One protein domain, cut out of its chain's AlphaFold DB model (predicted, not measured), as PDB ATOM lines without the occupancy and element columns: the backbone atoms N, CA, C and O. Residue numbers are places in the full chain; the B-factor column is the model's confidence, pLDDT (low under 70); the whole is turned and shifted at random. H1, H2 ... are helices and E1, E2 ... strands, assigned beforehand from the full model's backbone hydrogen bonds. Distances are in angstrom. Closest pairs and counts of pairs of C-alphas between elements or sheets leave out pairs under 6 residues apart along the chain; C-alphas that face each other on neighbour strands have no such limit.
ATOM      1  N   LEU A   8     243.117 195.118 214.897       79.56
ATOM      2  CA  LEU A   8     243.702 193.875 215.389       79.56
ATOM      3  C   LEU A   8     243.191 193.554 216.802       79.56
ATOM      4  O   LEU A   8     243.609 194.175 217.780       79.56
ATOM      5  N   GLU A   9     242.395 192.495 216.919       79.44
ATOM      6  CA  GLU A   9     242.001 191.900 218.198       79.44
ATOM      7  C   GLU A   9     242.734 190.567 218.420       79.44
ATOM      8  O   GLU A   9     243.027 189.813 217.486       79.44
ATOM      9  N   ILE A  10     243.053 190.273 219.680       83.44
ATOM     10  CA  ILE A  10     243.797 189.076 220.075       83.44
ATOM     11  C   ILE A  10     243.035 188.382 221.202       83.44
ATOM     12  O   ILE A  10     242.883 188.929 222.294       83.44
ATOM     13  N   HIS A  11     242.590 187.153 220.949       83.44
ATOM     14  CA  HIS A  11     241.994 186.273 221.948       83.44
ATOM     15  C   HIS A  11     243.077 185.389 222.545       83.44
ATOM     16  O   HIS A  11     243.671 184.532 221.889       83.44
ATOM     17  N   VAL A  12     243.325 185.587 223.830       87.62
ATOM     18  CA  VAL A  12     244.296 184.795 224.574       87.62
ATOM     19  C   VAL A  12     243.608 183.514 225.051       87.62
ATOM     20  O   VAL A  12     242.887 183.523 226.047       87.62
ATOM     21  N   ILE A  13     243.797 182.408 224.324       88.38
ATOM     22  CA  ILE A  13     243.201 181.105 224.668       88.38
ATOM     23  C   ILE A  13     243.987 180.443 225.795       88.38
ATOM     24  O   ILE A  13     243.401 179.891 226.729       88.38
ATOM     25  N   VAL A  14     245.316 180.473 225.700       90.19
ATOM     26  CA  VAL A  14     246.215 179.958 226.733       90.19
ATOM     27  C   VAL A  14     247.279 181.001 227.018       90.19
ATOM     28  O   VAL A  14     247.868 181.561 226.095       90.19
ATOM     29  N   ASN A  15     247.490 181.236 228.306       88.38
ATOM     30  CA  ASN A  15     248.556 182.049 228.856       88.38
ATOM     31  C   ASN A  15     248.886 181.541 230.265       88.38
ATOM     32  O   ASN A  15     248.049 180.898 230.917       88.38
ATOM     33  N   ASP A  16     250.077 181.893 230.733       85.12
ATOM     34  CA  ASP A  16     250.575 181.570 232.072       85.12
ATOM     35  C   ASP A  16     249.771 182.279 233.168       85.12
ATOM     36  O   ASP A  16     249.675 181.793 234.295       85.12
ATOM     37  N   GLU A  17     249.140 183.401 232.819       77.50
ATOM     38  CA  GLU A  17     248.295 184.189 233.706       77.50
ATOM     39  C   GLU A  17     246.892 184.353 233.119       77.50
ATOM     40  O   GLU A  17     246.710 184.687 231.943       77.50
ATOM     41  N   LEU A  18     245.891 184.148 233.972       65.50
ATOM     42  CA  LEU A  18     244.494 184.412 233.675       65.50
ATOM     43  C   LEU A  18     244.054 185.558 234.567       65.50
ATOM     44  O   LEU A  18     244.054 185.412 235.782       65.50
ATOM     45  N   ASP A  19     243.721 186.682 233.944       66.31
ATOM     46  CA  ASP A  19     243.387 187.954 234.583       66.31
ATOM     47  C   ASP A  19     244.575 188.713 235.193       66.31
ATOM     48  O   ASP A  19     244.892 188.558 236.375       66.31
ATOM     49  N   PRO A  20     245.192 189.640 234.434       61.56
ATOM     50  CA  PRO A  20     246.094 190.595 235.049       61.56
ATOM     51  C   PRO A  20     245.301 191.456 236.047       61.56
ATOM     52  O   PRO A  20     244.297 192.089 235.695       61.56
ATOM     53  N   ILE A  21     245.772 191.501 237.299       62.44
ATOM     54  CA  ILE A  21     245.189 192.313 238.388       62.44
ATOM     55  C   ILE A  21     245.154 193.804 238.001       62.44
ATOM     56  O   ILE A  21     244.270 194.548 238.425       62.44
ATOM     57  N   SER A  22     246.080 194.224 237.137       65.75
ATOM     58  CA  SER A  22     246.237 195.601 236.675       65.75
ATOM     59  C   SER A  22     246.027 195.713 235.160       65.75
ATOM     60  O   SER A  22     246.382 194.802 234.414       65.75
ATOM     61  N   PRO A  23     245.454 196.821 234.653       70.88
ATOM     62  CA  PRO A  23     245.413 197.084 233.214       70.88
ATOM     63  C   PRO A  23     246.811 197.230 232.628       70.88
ATOM     64  O   PRO A  23     247.758 197.583 233.330       70.88
ATOM     65  N   SER A  24     246.901 197.035 231.313       78.44
ATOM     66  CA  SER A  24     248.071 197.478 230.565       78.44
ATOM     67  C   SER A  24     248.292 198.979 230.802       78.44
ATOM     68  O   SER A  24     247.327 199.746 230.741       78.44
ATOM     69  N   PRO A  25     249.535 199.426 231.050       81.19
ATOM     70  CA  PRO A  25     249.845 200.849 231.167       81.19
ATOM     71  C   PRO A  25     249.711 201.588 229.826       81.19
ATOM     72  O   PRO A  25     249.690 202.816 229.802       81.19
ATOM     73  N   ASN A  26     249.629 200.861 228.705       84.88
ATOM     74  CA  ASN A  26     249.426 201.450 227.389       84.88
ATOM     75  C   ASN A  26     247.925 201.722 227.151       84.88
ATOM     76  O   ASN A  26     247.158 200.761 227.054       84.88
ATOM     77  N   PRO A  27     247.500 202.990 226.977       82.38
ATOM     78  CA  PRO A  27     246.090 203.345 226.801       82.38
ATOM     79  C   PRO A  27     245.469 202.803 225.505       82.38
ATOM     80  O   PRO A  27     244.246 202.738 225.399       82.38
ATOM     81  N   ALA A  28     246.283 202.402 224.523       81.06
ATOM     82  CA  ALA A  28     245.799 201.771 223.298       81.06
ATOM     83  C   ALA A  28     245.335 200.320 223.519       81.06
ATOM     84  O   ALA A  28     244.563 199.794 222.720       81.06
ATOM     85  N   VAL A  29     245.776 199.667 224.600       78.19
ATOM     86  CA  VAL A  29     245.410 198.280 224.901       78.19
ATOM     87  C   VAL A  29     244.112 198.264 225.699       78.19
ATOM     88  O   VAL A  29     244.086 198.547 226.898       78.19
ATOM     89  N   LYS A  30     243.022 197.892 225.030       75.75
ATOM     90  CA  LYS A  30     241.720 197.673 225.664       75.75
ATOM     91  C   LYS A  30     241.600 196.206 226.060       75.75
ATOM     92  O   LYS A  30     241.618 195.327 225.208       75.75
ATOM     93  N   VAL A  31     241.474 195.936 227.356       74.25
ATOM     94  CA  VAL A  31     241.235 194.579 227.866       74.25
ATOM     95  C   VAL A  31     239.728 194.363 227.942       74.25
ATOM     96  O   VAL A  31     239.071 194.945 228.801       74.25
ATOM     97  N   ALA A  32     239.190 193.567 227.017       64.25
ATOM     98  CA  ALA A  32     237.748 193.359 226.875       64.25
ATOM     99  C   ALA A  32     237.138 192.539 228.025       64.25
ATOM    100  O   ALA A  32     236.026 192.829 228.459       64.25
ATOM    101  N   SER A  33     237.879 191.562 228.557       63.03
ATOM    102  CA  SER A  33     237.387 190.659 229.597       63.03
ATOM    103  C   SER A  33     238.399 190.491 230.720       63.03
ATOM    104  O   SER A  33     239.576 190.222 230.493       63.03
ATOM    105  N   ARG A  34     237.897 190.660 231.941       67.25
ATOM    106  CA  ARG A  34     238.528 190.272 233.205       67.25
ATOM    107  C   ARG A  34     237.599 189.299 233.916       67.25
ATOM    108  O   ARG A  34     236.456 189.151 233.489       67.25
ATOM    109  N   PHE A  35     237.998 188.791 235.075       68.81
ATOM    110  CA  PHE A  35     237.104 188.147 236.040       68.81
ATOM    111  C   PHE A  35     235.718 188.823 236.162       68.81
ATOM    112  O   PHE A  35     234.684 188.165 236.193       68.81
ATOM    113  N   MET A  36     235.667 190.160 236.136       64.19
ATOM    114  CA  MET A  36     234.416 190.929 236.218       64.19
ATOM    115  C   MET A  36     233.483 190.805 234.996       64.19
ATOM    116  O   MET A  36     232.327 191.206 235.080       64.19
ATOM    117  N   GLY A  37     233.969 190.283 233.870       70.06
ATOM    118  CA  GLY A  37     233.204 190.046 232.642       70.06
ATOM    119  C   GLY A  37     232.577 188.651 232.552       70.06
ATOM    120  O   GLY A  37     231.909 188.355 231.562       70.06
ATOM    121  N   ILE A  38     232.775 187.782 233.553       75.00
ATOM    122  CA  ILE A  38     232.198 186.432 233.549       75.00
ATOM    123  C   ILE A  38     230.668 186.529 233.692       75.00
ATOM    124  O   ILE A  38     230.177 187.113 234.662       75.00
ATOM    125  N   PRO A  39     229.885 185.930 232.775       76.69
ATOM    126  CA  PRO A  39     228.433 186.010 232.825       76.69
ATOM    127  C   PRO A  39     227.873 185.275 234.047       76.69
ATOM    128  O   PRO A  39     228.195 184.110 234.310       76.69
ATOM    129  N   LEU A  40     226.981 185.955 234.766       86.31
ATOM    130  CA  LEU A  40     226.217 185.367 235.857       86.31
ATOM    131  C   LEU A  40     225.047 184.547 235.308       86.31
ATOM    132  O   LEU A  40     224.352 184.961 234.382       86.31
ATOM    133  N   THR A  41     224.811 183.388 235.911       88.69
ATOM    134  CA  THR A  41     223.700 182.494 235.574       88.69
ATOM    135  C   THR A  41     222.573 182.680 236.587       88.69
ATOM    136  O   THR A  41     222.848 182.624 237.784       88.69
ATOM    137  N   PRO A  42     221.316 182.893 236.169       91.31
ATOM    138  CA  PRO A  42     220.188 182.936 237.094       91.31
ATOM    139  C   PRO A  42     220.034 181.622 237.861       91.31
ATOM    140  O   PRO A  42     220.202 180.541 237.295       91.31
ATOM    141  N   LEU A  43     219.693 181.719 239.142       91.50
ATOM    142  CA  LEU A  43     219.313 180.578 239.969       91.50
ATOM    143  C   LEU A  43     217.790 180.463 240.023       91.50
ATOM    144  O   LEU A  43     217.084 181.469 240.092       91.50
ATOM    145  N   ASP A  44     217.283 179.230 240.021       92.19
ATOM    146  CA  ASP A  44     215.884 178.991 240.368       92.19
ATOM    147  C   ASP A  44     215.627 179.305 241.855       92.19
ATOM    148  O   ASP A  44     216.554 179.410 242.668       92.19
ATOM    149  N   SER A  45     214.354 179.489 242.214       86.69
ATOM    150  CA  SER A  45     213.947 179.888 243.566       86.69
ATOM    151  C   SER A  45     214.449 178.926 244.644       86.69
ATOM    152  O   SER A  45     214.850 179.357 245.725       86.69
ATOM    153  N   ASP A  46     214.485 177.631 244.337       90.44
ATOM    154  CA  ASP A  46     214.837 176.578 245.288       90.44
ATOM    155  C   ASP A  46     216.357 176.484 245.494       90.44
ATOM    156  O   ASP A  46     216.846 176.241 246.602       90.44
ATOM    157  N   ALA A  47     217.148 176.678 244.438       86.31
ATOM    158  CA  ALA A  47     218.600 176.799 244.504       86.31
ATOM    159  C   ALA A  47     219.022 178.107 245.175       86.31
ATOM    160  O   ALA A  47     219.946 178.088 245.993       86.31
ATOM    161  N   GLY A  48     218.326 179.206 244.889       90.00
ATOM    162  CA  GLY A  48     218.552 180.493 245.531       90.00
ATOM    163  C   GLY A  48     218.287 180.443 247.031       90.00
ATOM    164  O   GLY A  48     219.151 180.826 247.821       90.00
ATOM    165  N   ALA A  49     217.152 179.871 247.451       89.31
ATOM    166  CA  ALA A  49     216.800 179.712 248.865       89.31
ATOM    167  C   ALA A  49     217.856 178.916 249.652       89.31
ATOM    168  O   ALA A  49     218.278 179.336 250.730       89.31
ATOM    169  N   ARG A  50     218.369 177.812 249.086       93.31
ATOM    170  CA  ARG A  50     219.446 177.004 249.699       93.31
ATOM    171  C   ARG A  50     220.791 177.728 249.791       93.31
ATOM    172  O   ARG A  50     221.663 177.292 250.536       93.31
ATOM    173  N   ARG A  51     220.970 178.814 249.038       89.38
ATOM    174  CA  ARG A  51     222.189 179.633 248.990       89.38
ATOM    175  C   ARG A  51     221.982 181.014 249.616       89.38
ATOM    176  O   ARG A  51     222.605 181.982 249.194       89.38
ATOM    177  N   GLY A  52     221.098 181.114 250.609       90.94
ATOM    178  CA  GLY A  52     220.866 182.362 251.340       90.94
ATOM    179  C   GLY A  52     220.101 183.419 250.539       90.94
ATOM    180  O   GLY A  52     220.304 184.608 250.755       90.94
ATOM    181  N   GLY A  53     219.244 182.999 249.604       91.31
ATOM    182  CA  GLY A  53     218.440 183.897 248.771       91.31
ATOM    183  C   GLY A  53     219.165 184.436 247.534       91.31
ATOM    184  O   GLY A  53     218.724 185.427 246.956       91.31
ATOM    185  N   ALA A  54     220.273 183.817 247.116       91.38
ATOM    186  CA  ALA A  54     221.003 184.235 245.923       91.38
ATOM    187  C   ALA A  54     220.143 184.094 244.653       91.38
ATOM    188  O   ALA A  54     219.615 183.022 244.377       91.38
ATOM    189  N   ALA A  55     220.039 185.157 243.852       92.38
ATOM    190  CA  ALA A  55     219.298 185.137 242.584       92.38
ATOM    191  C   ALA A  55     220.171 184.765 241.372       92.38
ATOM    192  O   ALA A  55     219.661 184.350 240.336       92.38
ATOM    193  N   MET A  56     221.491 184.920 241.498       91.56
ATOM    194  CA  MET A  56     222.459 184.715 240.425       91.56
ATOM    195  C   MET A  56     223.661 183.923 240.950       91.56
ATOM    196  O   MET A  56     224.064 184.081 242.101       91.56
ATOM    197  N   GLU A  57     224.259 183.101 240.098       88.94
ATOM    198  CA  GLU A  57     225.469 182.331 240.366       88.94
ATOM    199  C   GLU A  57     226.543 182.659 239.330       88.94
ATOM    200  O   GLU A  57     226.320 182.575 238.121       88.94
ATOM    201  N   MET A  58     227.747 182.969 239.808       86.44
ATOM    202  CA  MET A  58     228.933 182.945 238.965       86.44
ATOM    203  C   MET A  58     229.466 181.517 238.898       86.44
ATOM    204  O   MET A  58     229.851 180.917 239.902       86.44
ATOM    205  N   ARG A  59     229.478 180.973 237.689       83.94
ATOM    206  CA  ARG A  59     229.840 179.590 237.403       83.94
ATOM    207  C   ARG A  59     231.346 179.474 237.171       83.94
ATOM    208  O   ARG A  59     231.855 179.968 236.171       83.94
ATOM    209  N   MET A  60     232.061 178.817 238.088       82.38
ATOM    210  CA  MET A  60     233.525 178.640 237.996       82.38
ATOM    211  C   MET A  60     233.953 177.846 236.754       82.38
ATOM    212  O   MET A  60     235.060 178.007 236.252       82.38
ATOM    213  N   ASP A  61     233.067 177.009 236.220       83.31
ATOM    214  CA  ASP A  61     233.262 176.267 234.976       83.31
ATOM    215  C   ASP A  61     233.270 177.153 233.716       83.31
ATOM    216  O   ASP A  61     233.799 176.713 232.690       83.31
ATOM    217  N   ASN A  62     232.792 178.402 233.806       79.12
ATOM    218  CA  ASN A  62     232.875 179.404 232.736       79.12
ATOM    219  C   ASN A  62     234.208 180.170 232.719       79.12
ATOM    220  O   ASN A  62     234.437 180.959 231.806       79.12
ATOM    221  N   ILE A  63     235.086 179.947 233.699       82.56
ATOM    222  CA  ILE A  63     236.375 180.636 233.810       82.56
ATOM    223  C   ILE A  63     237.445 179.806 233.104       82.56
ATOM    224  O   ILE A  63     237.535 178.590 233.303       82.56
ATOM    225  N   CYS A  64     238.249 180.443 232.253       85.94
ATOM    226  CA  CYS A  64     239.387 179.777 231.625       85.94
ATOM    227  C   CYS A  64     240.433 179.369 232.676       85.94
ATOM    228  O   CYS A  64     240.472 179.898 233.784       85.94
ATOM    229  N   CYS A  65     241.276 178.395 232.337       86.56
ATOM    230  CA  CYS A  65     242.370 177.951 233.206       86.56
ATOM    231  C   CYS A  65     243.719 178.324 232.593       86.56
ATOM    232  O   CYS A  65     243.908 178.139 231.389       86.56
ATOM    233  N   ALA A  66     244.632 178.844 233.416       86.88
ATOM    234  CA  ALA A  66     245.988 179.149 232.983       86.88
ATOM    235  C   ALA A  66     246.762 177.847 232.795       86.88
ATOM    236  O   ALA A  66     246.487 176.841 233.458       86.88
ATOM    237  N   ALA A  67     247.726 177.866 231.889       87.62
ATOM    238  CA  ALA A  67     248.671 176.780 231.711       87.62
ATOM    239  C   ALA A  67     249.974 177.354 231.175       87.62
ATOM    240  O   ALA A  67     249.934 178.303 230.403       87.62
ATOM    241  N   HIS A  68     251.095 176.743 231.562       88.88
ATOM    242  CA  HIS A  68     252.415 177.172 231.118       88.88
ATOM    243  C   HIS A  68     252.555 176.990 229.603       88.88
ATOM    244  O   HIS A  68     252.680 175.857 229.123       88.88
ATOM    245  N   GLY A  69     252.504 178.091 228.868       87.12
ATOM    246  CA  GLY A  69     252.530 178.142 227.420       87.12
ATOM    247  C   GLY A  69     251.609 179.212 226.857       87.12
ATOM    248  O   GLY A  69     250.920 179.940 227.569       87.12
ATOM    249  N   ILE A  70     251.579 179.294 225.530       88.88
ATOM    250  CA  ILE A  70     250.861 180.366 224.847       88.88
ATOM    251  C   ILE A  70     250.027 179.821 223.697       88.88
ATOM    252  O   ILE A  70     250.448 178.948 222.939       88.88
ATOM    253  N   SER A  71     248.810 180.330 223.584       87.06
ATOM    254  CA  SER A  71     248.004 180.177 222.386       87.06
ATOM    255  C   SER A  71     247.157 181.416 222.212       87.06
ATOM    256  O   SER A  71     246.298 181.726 223.042       87.06
ATOM    257  N   LEU A  72     247.436 182.126 221.130       88.38
ATOM    258  CA  LEU A  72     246.753 183.343 220.757       88.38
ATOM    259  C   LEU A  72     245.955 183.037 219.510       88.38
ATOM    260  O   LEU A  72     246.507 182.734 218.452       88.38
ATOM    261  N   LEU A  73     244.645 183.120 219.634       77.12
ATOM    262  CA  LEU A  73     243.802 183.134 218.472       77.12
ATOM    263  C   LEU A  73     243.510 184.573 218.113       77.12
ATOM    264  O   LEU A  73     243.029 185.361 218.914       77.12
ATOM    265  N   LEU A  74     243.778 184.904 216.871       68.31
ATOM    266  CA  LEU A  74     243.284 186.129 216.295       68.31
ATOM    267  C   LEU A  74     241.908 185.764 215.708       68.31
ATOM    268  O   LEU A  74     241.842 185.178 214.626       68.31
ATOM    269  N   SER A  75     240.830 185.961 216.492       48.59
ATOM    270  CA  SER A  75     239.446 185.554 216.154       48.59
ATOM    271  C   SER A  75     238.368 186.551 216.515       48.59
ATOM    272  O   SER A  75     238.373 187.100 217.606       48.59
ATOM    273  N   ASP A  76     237.431 186.723 215.583       41.34
ATOM    274  CA  ASP A  76     236.296 187.644 215.624       41.34
ATOM    275  C   ASP A  76     235.156 187.055 216.454       41.34
ATOM    276  O   ASP A  76     234.648 185.998 216.100       41.34
ATOM    277  N   ASP A  77     234.740 187.746 217.518       37.44
ATOM    278  CA  ASP A  77     233.343 187.689 217.985       37.44
ATOM    279  C   ASP A  77     232.904 188.982 218.696       37.44
ATOM    280  O   ASP A  77     232.302 188.955 219.765       37.44
ATOM    281  N   GLN A  78     233.260 190.123 218.097       35.16
ATOM    282  CA  GLN A  78     232.570 191.426 218.122       35.16
ATOM    283  C   GLN A  78     233.368 192.386 217.215       35.16
ATOM    284  O   GLN A  78     233.994 193.333 217.662       35.16
ATOM    285  N   ALA A  79     233.294 192.132 215.903       36.62
ATOM    286  CA  ALA A  79     233.633 193.055 214.814       36.62
ATOM    287  C   ALA A  79     235.095 193.572 214.710       36.62
ATOM    288  O   ALA A  79     235.384 194.670 215.166       36.62
ATOM    289  N   GLN A  80     235.869 192.881 213.842       35.09
ATOM    290  CA  GLN A  80     237.015 193.340 213.002       35.09
ATOM    291  C   GLN A  80     238.417 192.922 213.511       35.09
ATOM    292  O   GLN A  80     238.824 193.366 214.567       35.09
ATOM    293  N   ILE A  81     239.158 192.069 212.767       57.72
ATOM    294  CA  ILE A  81     240.478 191.509 213.163       57.72
ATOM    295  C   ILE A  81     241.345 191.215 211.946       57.72
ATOM    296  O   ILE A  81     240.938 190.475 211.046       57.72
ATOM    297  N   ALA A  82     242.534 191.821 211.937       53.75
ATOM    298  CA  ALA A  82     243.359 192.013 210.752       53.75
ATOM    299  C   ALA A  82     242.500 192.417 209.555       53.75
ATOM    300  O   ALA A  82     242.529 191.804 208.486       53.75
ATOM    301  N   THR A  83     241.690 193.446 209.770       54.47
ATOM    302  CA  THR A  83     240.835 193.947 208.715       54.47
ATOM    303  C   THR A  83     241.682 194.749 207.749       54.47
ATOM    304  O   THR A  83     242.448 195.626 208.142       54.47
ATOM    305  N   LYS A  84     241.533 194.435 206.468       66.00
ATOM    306  CA  LYS A  84     241.895 195.350 205.396       66.00
ATOM    307  C   LYS A  84     240.667 195.542 204.519       66.00
ATOM    308  O   LYS A  84     240.346 194.695 203.680       66.00
ATOM    309  N   GLY A  85     239.937 196.629 204.745       73.50
ATOM    310  CA  GLY A  85     238.639 196.862 204.110       73.50
ATOM    311  C   GLY A  85     237.547 195.910 204.624       73.50
ATOM    312  O   GLY A  85     237.126 196.015 205.767       73.50
ATOM    313  N   ASN A  86     237.058 194.989 203.781       72.06
ATOM    314  CA  ASN A  86     235.940 194.080 204.117       72.06
ATOM    315  C   ASN A  86     236.362 192.612 204.316       72.06
ATOM    316  O   ASN A  86     235.503 191.739 204.446       72.06
ATOM    317  N   GLN A  87     237.663 192.319 204.287       73.25
ATOM    318  CA  GLN A  87     238.183 190.961 204.452       73.25
ATOM    319  C   GLN A  87     238.669 190.750 205.886       73.25
ATOM    320  O   GLN A  87     239.377 191.598 206.428       73.25
ATOM    321  N   LYS A  88     238.264 189.621 206.476       73.31
ATOM    322  CA  LYS A  88     238.659 189.166 207.812       73.31
ATOM    323  C   LYS A  88     239.537 187.930 207.672       73.31
ATOM    324  O   LYS A  88     239.212 187.062 206.863       73.31
ATOM    325  N   HIS A  89     240.584 187.843 208.484       82.00
ATOM    326  CA  HIS A  89     241.529 186.730 208.473       82.00
ATOM    327  C   HIS A  89     241.721 186.166 209.878       82.00
ATOM    328  O   HIS A  89     241.773 186.915 210.850       82.00
ATOM    329  N   TYR A  90     241.858 184.841 209.972       81.69
ATOM    330  CA  TYR A  90     241.986 184.130 211.245       81.69
ATOM    331  C   TYR A  90     243.302 183.377 211.291       81.69
ATOM    332  O   TYR A  90     243.562 182.473 210.488       81.69
ATOM    333  N   LEU A  91     244.115 183.727 212.275       87.06
ATOM    334  CA  LEU A  91     245.418 183.125 212.490       87.06
ATOM    335  C   LEU A  91     245.504 182.628 213.925       87.06
ATOM    336  O   LEU A  91     245.134 183.328 214.862       87.06
ATOM    337  N   LEU A  92     245.998 181.409 214.093       89.44
ATOM    338  CA  LEU A  92     246.367 180.867 215.391       89.44
ATOM    339  C   LEU A  92     247.881 181.001 215.549       89.44
ATOM    340  O   LEU A  92     248.638 180.404 214.782       89.44
ATOM    341  N   PHE A  93     248.314 181.789 216.522       90.81
ATOM    342  CA  PHE A  93     249.713 181.923 216.892       90.81
ATOM    343  C   PHE A  93     249.970 181.113 218.157       90.81
ATOM    344  O   PHE A  93     249.441 181.422 219.223       90.81
ATOM    345  N   ASP A  94     250.787 180.076 218.018       92.25
ATOM    346  CA  ASP A  94     250.984 179.011 218.989       92.25
ATOM    347  C   ASP A  94     249.697 178.293 219.411       92.25
ATOM    348  O   ASP A  94     248.560 178.766 219.338       92.25
ATOM    349  N   ALA A  95     249.889 177.055 219.824       90.00
ATOM    350  CA  ALA A  95     248.827 176.106 220.066       90.00
ATOM    351  C   ALA A  95     248.717 175.759 221.564       90.00
ATOM    352  O   ALA A  95     247.726 175.164 221.978       90.00
ATOM    353  N   GLY A  96     249.679 176.179 222.388       90.19
ATOM    354  CA  GLY A  96     249.719 175.923 223.825       90.19
ATOM    355  C   GLY A  96     250.288 174.543 224.199       90.19
ATOM    356  O   GLY A  96     250.665 173.754 223.323       90.19
ATOM    357  N   PRO A  97     250.323 174.224 225.506       91.38
ATOM    358  CA  PRO A  97     250.967 173.029 226.045       91.38
ATOM    359  C   PRO A  97     250.163 171.744 225.842       91.38
ATOM    360  O   PRO A  97     250.736 170.690 225.564       91.38
ATOM    361  N   GLU A  98     248.838 171.808 226.026       89.00
ATOM    362  CA  GLU A  98     247.965 170.633 226.095       89.00
ATOM    363  C   GLU A  98     246.577 170.903 225.522       89.00
ATOM    364  O   GLU A  98     245.950 171.929 225.799       89.00
ATOM    365  N   GLY A  99     246.089 169.965 224.702       86.88
ATOM    366  CA  GLY A  99     244.881 170.192 223.913       86.88
ATOM    367  C   GLY A  99     243.608 170.237 224.755       86.88
ATOM    368  O   GLY A  99     242.672 170.931 224.383       86.88
ATOM    369  N   GLU A 100     243.587 169.595 225.929       88.81
ATOM    370  CA  GLU A 100     242.433 169.666 226.833       88.81
ATOM    371  C   GLU A 100     242.199 171.076 227.383       88.81
ATOM    372  O   GLU A 100     241.062 171.550 227.404       88.81
ATOM    373  N   VAL A 101     243.260 171.748 227.850       88.19
ATOM    374  CA  VAL A 101     243.158 173.124 228.363       88.19
ATOM    375  C   VAL A 101     242.752 174.053 227.230       88.19
ATOM    376  O   VAL A 101     241.830 174.852 227.388       88.19
ATOM    377  N   TRP A 102     243.380 173.880 226.070       89.38
ATOM    378  CA  TRP A 102     243.076 174.658 224.882       89.38
ATOM    379  C   TRP A 102     241.617 174.500 224.432       89.38
ATOM    380  O   TRP A 102     240.933 175.498 224.216       89.38
ATOM    381  N   GLU A 103     241.086 173.275 224.361       88.69
ATOM    382  CA  GLU A 103     239.698 173.013 223.959       88.69
ATOM    383  C   GLU A 103     238.698 173.585 224.975       88.69
ATOM    384  O   GLU A 103     237.704 174.212 224.594       88.69
ATOM    385  N   ARG A 104     238.961 173.405 226.278       88.38
ATOM    386  CA  ARG A 104     238.113 173.958 227.344       88.38
ATOM    387  C   ARG A 104     238.083 175.481 227.290       88.38
ATOM    388  O   ARG A 104     236.996 176.056 227.331       88.38
ATOM    389  N   ASN A 105     239.241 176.128 227.172       88.56
ATOM    390  CA  ASN A 105     239.329 177.584 227.108       88.56
ATOM    391  C   ASN A 105     238.693 178.124 225.823       88.56
ATOM    392  O   ASN A 105     237.871 179.029 225.898       88.56
ATOM    393  N   SER A 106     238.951 177.498 224.671       87.12
ATOM    394  CA  SER A 106     238.318 177.866 223.397       87.12
ATOM    395  C   SER A 106     236.792 177.814 223.482       87.12
ATOM    396  O   SER A 106     236.108 178.728 223.028       87.12
ATOM    397  N   ARG A 107     236.234 176.773 224.119       86.19
ATOM    398  CA  ARG A 107     234.784 176.642 224.325       86.19
ATOM    399  C   ARG A 107     234.225 177.724 225.252       86.19
ATOM    400  O   ARG A 107     233.152 178.249 224.971       86.19
ATOM    401  N   ARG A 108     234.926 178.046 226.342       85.12
ATOM    402  CA  ARG A 108     234.516 179.081 227.312       85.12
ATOM    403  C   ARG A 108     234.548 180.479 226.704       85.12
ATOM    404  O   ARG A 108     233.610 181.242 226.905       85.12
ATOM    405  N   LEU A 109     235.581 180.761 225.911       82.38
ATOM    406  CA  LEU A 109     235.729 182.003 225.153       82.38
ATOM    407  C   LEU A 109     234.808 182.072 223.932       82.38
ATOM    408  O   LEU A 109     234.705 183.129 223.328       82.38
ATOM    409  N   ARG A 110     234.143 180.964 223.564       84.06
ATOM    410  CA  ARG A 110     233.339 180.842 222.332       84.06
ATOM    411  C   ARG A 110     234.147 181.172 221.072       84.06
ATOM    412  O   ARG A 110     233.602 181.633 220.080       84.06
ATOM    413  N   ALA A 111     235.442 180.874 221.115       82.69
ATOM    414  CA  ALA A 111     236.381 181.157 220.047       82.69
ATOM    415  C   ALA A 111     235.959 180.498 218.721       82.69
ATOM    416  O   ALA A 111     235.606 179.313 218.680       82.69
ATOM    417  N   GLU A 112     236.062 181.237 217.613       80.00
ATOM    418  CA  GLU A 112     235.706 180.772 216.265       80.00
ATOM    419  C   GLU A 112     236.780 179.857 215.644       80.00
ATOM    420  O   GLU A 112     237.251 180.064 214.525       80.00
ATOM    421  N   ILE A 113     237.156 178.793 216.356       84.62
ATOM    422  CA  ILE A 113     238.224 177.854 215.970       84.62
ATOM    423  C   ILE A 113     238.067 177.318 214.537       84.62
ATOM    424  O   ILE A 113     239.049 177.093 213.833       84.62
ATOM    425  N   GLY A 114     236.828 177.112 214.081       84.69
ATOM    426  CA  GLY A 114     236.539 176.570 212.752       84.69
ATOM    427  C   GLY A 114     236.920 177.483 211.582       84.69
ATOM    428  O   GLY A 114     236.898 177.017 210.444       84.69
ATOM    429  N   ARG A 115     237.251 178.754 211.842       83.00
ATOM    430  CA  ARG A 115     237.624 179.737 210.816       83.00
ATOM    431  C   ARG A 115     239.131 179.913 210.641       83.00
ATOM    432  O   ARG A 115     239.527 180.602 209.713       83.00
ATOM    433  N   ILE A 116     239.956 179.287 211.488       86.00
ATOM    434  CA  ILE A 116     241.421 179.401 211.438       86.00
ATOM    435  C   ILE A 116     241.940 179.017 210.045       86.00
ATOM    436  O   ILE A 116     241.776 177.881 209.596       86.00
ATOM    437  N   GLU A 117     242.606 179.962 209.384       85.62
ATOM    438  CA  GLU A 117     243.180 179.801 208.042       85.62
ATOM    439  C   GLU A 117     244.641 179.356 208.124       85.62
ATOM    440  O   GLU A 117     245.123 178.552 207.320       85.62
ATOM    441  N   HIS A 118     245.346 179.878 209.130       84.81
ATOM    442  CA  HIS A 118     246.779 179.708 209.301       84.81
ATOM    443  C   HIS A 118     247.134 179.420 210.756       84.81
ATOM    444  O   HIS A 118     246.570 180.007 211.675       84.81
ATOM    445  N   VAL A 119     248.114 178.538 210.949       86.81
ATOM    446  CA  VAL A 119     248.737 178.283 212.249       86.81
ATOM    447  C   VAL A 119     250.209 178.644 212.135       86.81
ATOM    448  O   VAL A 119     250.907 178.132 211.259       86.81
ATOM    449  N   VAL A 120     250.673 179.524 213.012       89.06
ATOM    450  CA  VAL A 120     252.075 179.924 213.119       89.06
ATOM    451  C   VAL A 120     252.578 179.473 214.474       89.06
ATOM    452  O   VAL A 120     251.958 179.769 215.487       89.06
ATOM    453  N   LEU A 121     253.698 178.760 214.483       87.94
ATOM    454  CA  LEU A 121     254.423 178.476 215.713       87.94
ATOM    455  C   LEU A 121     255.563 179.471 215.867       87.94
ATOM    456  O   LEU A 121     256.335 179.669 214.927       87.94
ATOM    457  N   SER A 122     255.694 180.049 217.055       90.00
ATOM    458  CA  SER A 122     256.869 180.824 217.436       90.00
ATOM    459  C   SER A 122     258.110 179.931 217.474       90.00
ATOM    460  O   SER A 122     259.155 180.289 216.933       90.00
ATOM    461  N   HIS A 123     257.979 178.748 218.081       91.50
ATOM    462  CA  HIS A 123     258.986 177.696 218.147       91.50
ATOM    463  C   HIS A 123     258.352 176.352 218.556       91.50
ATOM    464  O   HIS A 123     257.145 176.246 218.762       91.50
ATOM    465  N   TYR A 124     259.163 175.293 218.645       90.75
ATOM    466  CA  TYR A 124     258.688 173.903 218.741       90.75
ATOM    467  C   TYR A 124     258.752 173.299 220.149       90.75
ATOM    468  O   TYR A 124     258.751 172.076 220.295       90.75
ATOM    469  N   HIS A 125     258.826 174.118 221.200       92.94
ATOM    470  CA  HIS A 125     258.693 173.579 222.549       92.94
ATOM    471  C   HIS A 125     257.251 173.128 222.813       92.94
ATOM    472  O   HIS A 125     256.298 173.551 222.144       92.94
ATOM    473  N   ARG A 126     257.095 172.192 223.756       88.25
ATOM    474  CA  ARG A 126     255.808 171.533 224.029       88.25
ATOM    475  C   ARG A 126     254.738 172.539 224.442       88.25
ATOM    476  O   ARG A 126     253.596 172.378 224.051       88.25
ATOM    477  N   ASP A 127     255.116 173.567 225.179       89.75
ATOM    478  CA  ASP A 127     254.280 174.668 225.658       89.75
ATOM    479  C   ASP A 127     253.733 175.592 224.556       89.75
ATOM    480  O   ASP A 127     252.771 176.319 224.789       89.75
ATOM    481  N   HIS A 128     254.258 175.485 223.334       91.19
ATOM    482  CA  HIS A 128     253.801 176.244 222.165       91.19
ATOM    483  C   HIS A 128     253.157 175.353 221.097       91.19
ATOM    484  O   HIS A 128     252.284 175.791 220.353       91.19
ATOM    485  N   SER A 129     253.573 174.090 221.009       88.69
ATOM    486  CA  SER A 129     253.208 173.176 219.916       88.69
ATOM    487  C   SER A 129     252.446 171.927 220.365       88.69
ATOM    488  O   SER A 129     252.017 171.124 219.532       88.69
TER     489      SER A 129
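This is residues 8 to 129 of the 228 residues of the protein "Lactamase_B domain-containing protein" of Aspergillus mulundensis (UniProt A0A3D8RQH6). With little regular structure, a small mixed sheet, E1 E4 E5 E6, has H2 packed over edge strand E1, while an arm of E2 and E3, tipped by H1, reaches away. The printed part has 122 residues, 41 in three named helices and six named strands, class mixed. It is loose: radius of gyration of the C-alphas 17.0 A, spans 51 by 36 by 33 A.

Find C-alpha 11 at (241.994, 186.273, 221.948), where E1, residues 11 to 14, begins; then come E2, residues 40 to 42, H1, residues 45 to 50, E3, residues 56 to 58, E4, residues 71 to 74, E5, residues 91 to 93, H2, residues 99 to 109, 15.0 A from first to last C-alpha, E6, residues 118 to 120, and H3, residues 126 to 129, which ends at C-alpha 129 at (253.208, 173.176, 219.916).

E5 and E6 are parallel, N 92 and O 118 2.9 A apart; a right-handed crossover through H2 joins this strand-helix-strand unit. H2's Asn 105 and E1's Ile 13 have the closest C-alphas, 5.8 A. H3 only grazes the sheet. Every O i to N i+4 pair in H1 and H2 is within hydrogen-bond range.

The printed part has no cut. Links E1 to E2, E3 to E4 and E4 to E5 are long. Confidence is low at residues 18 to 22, 32 to 36 and 74 to 84.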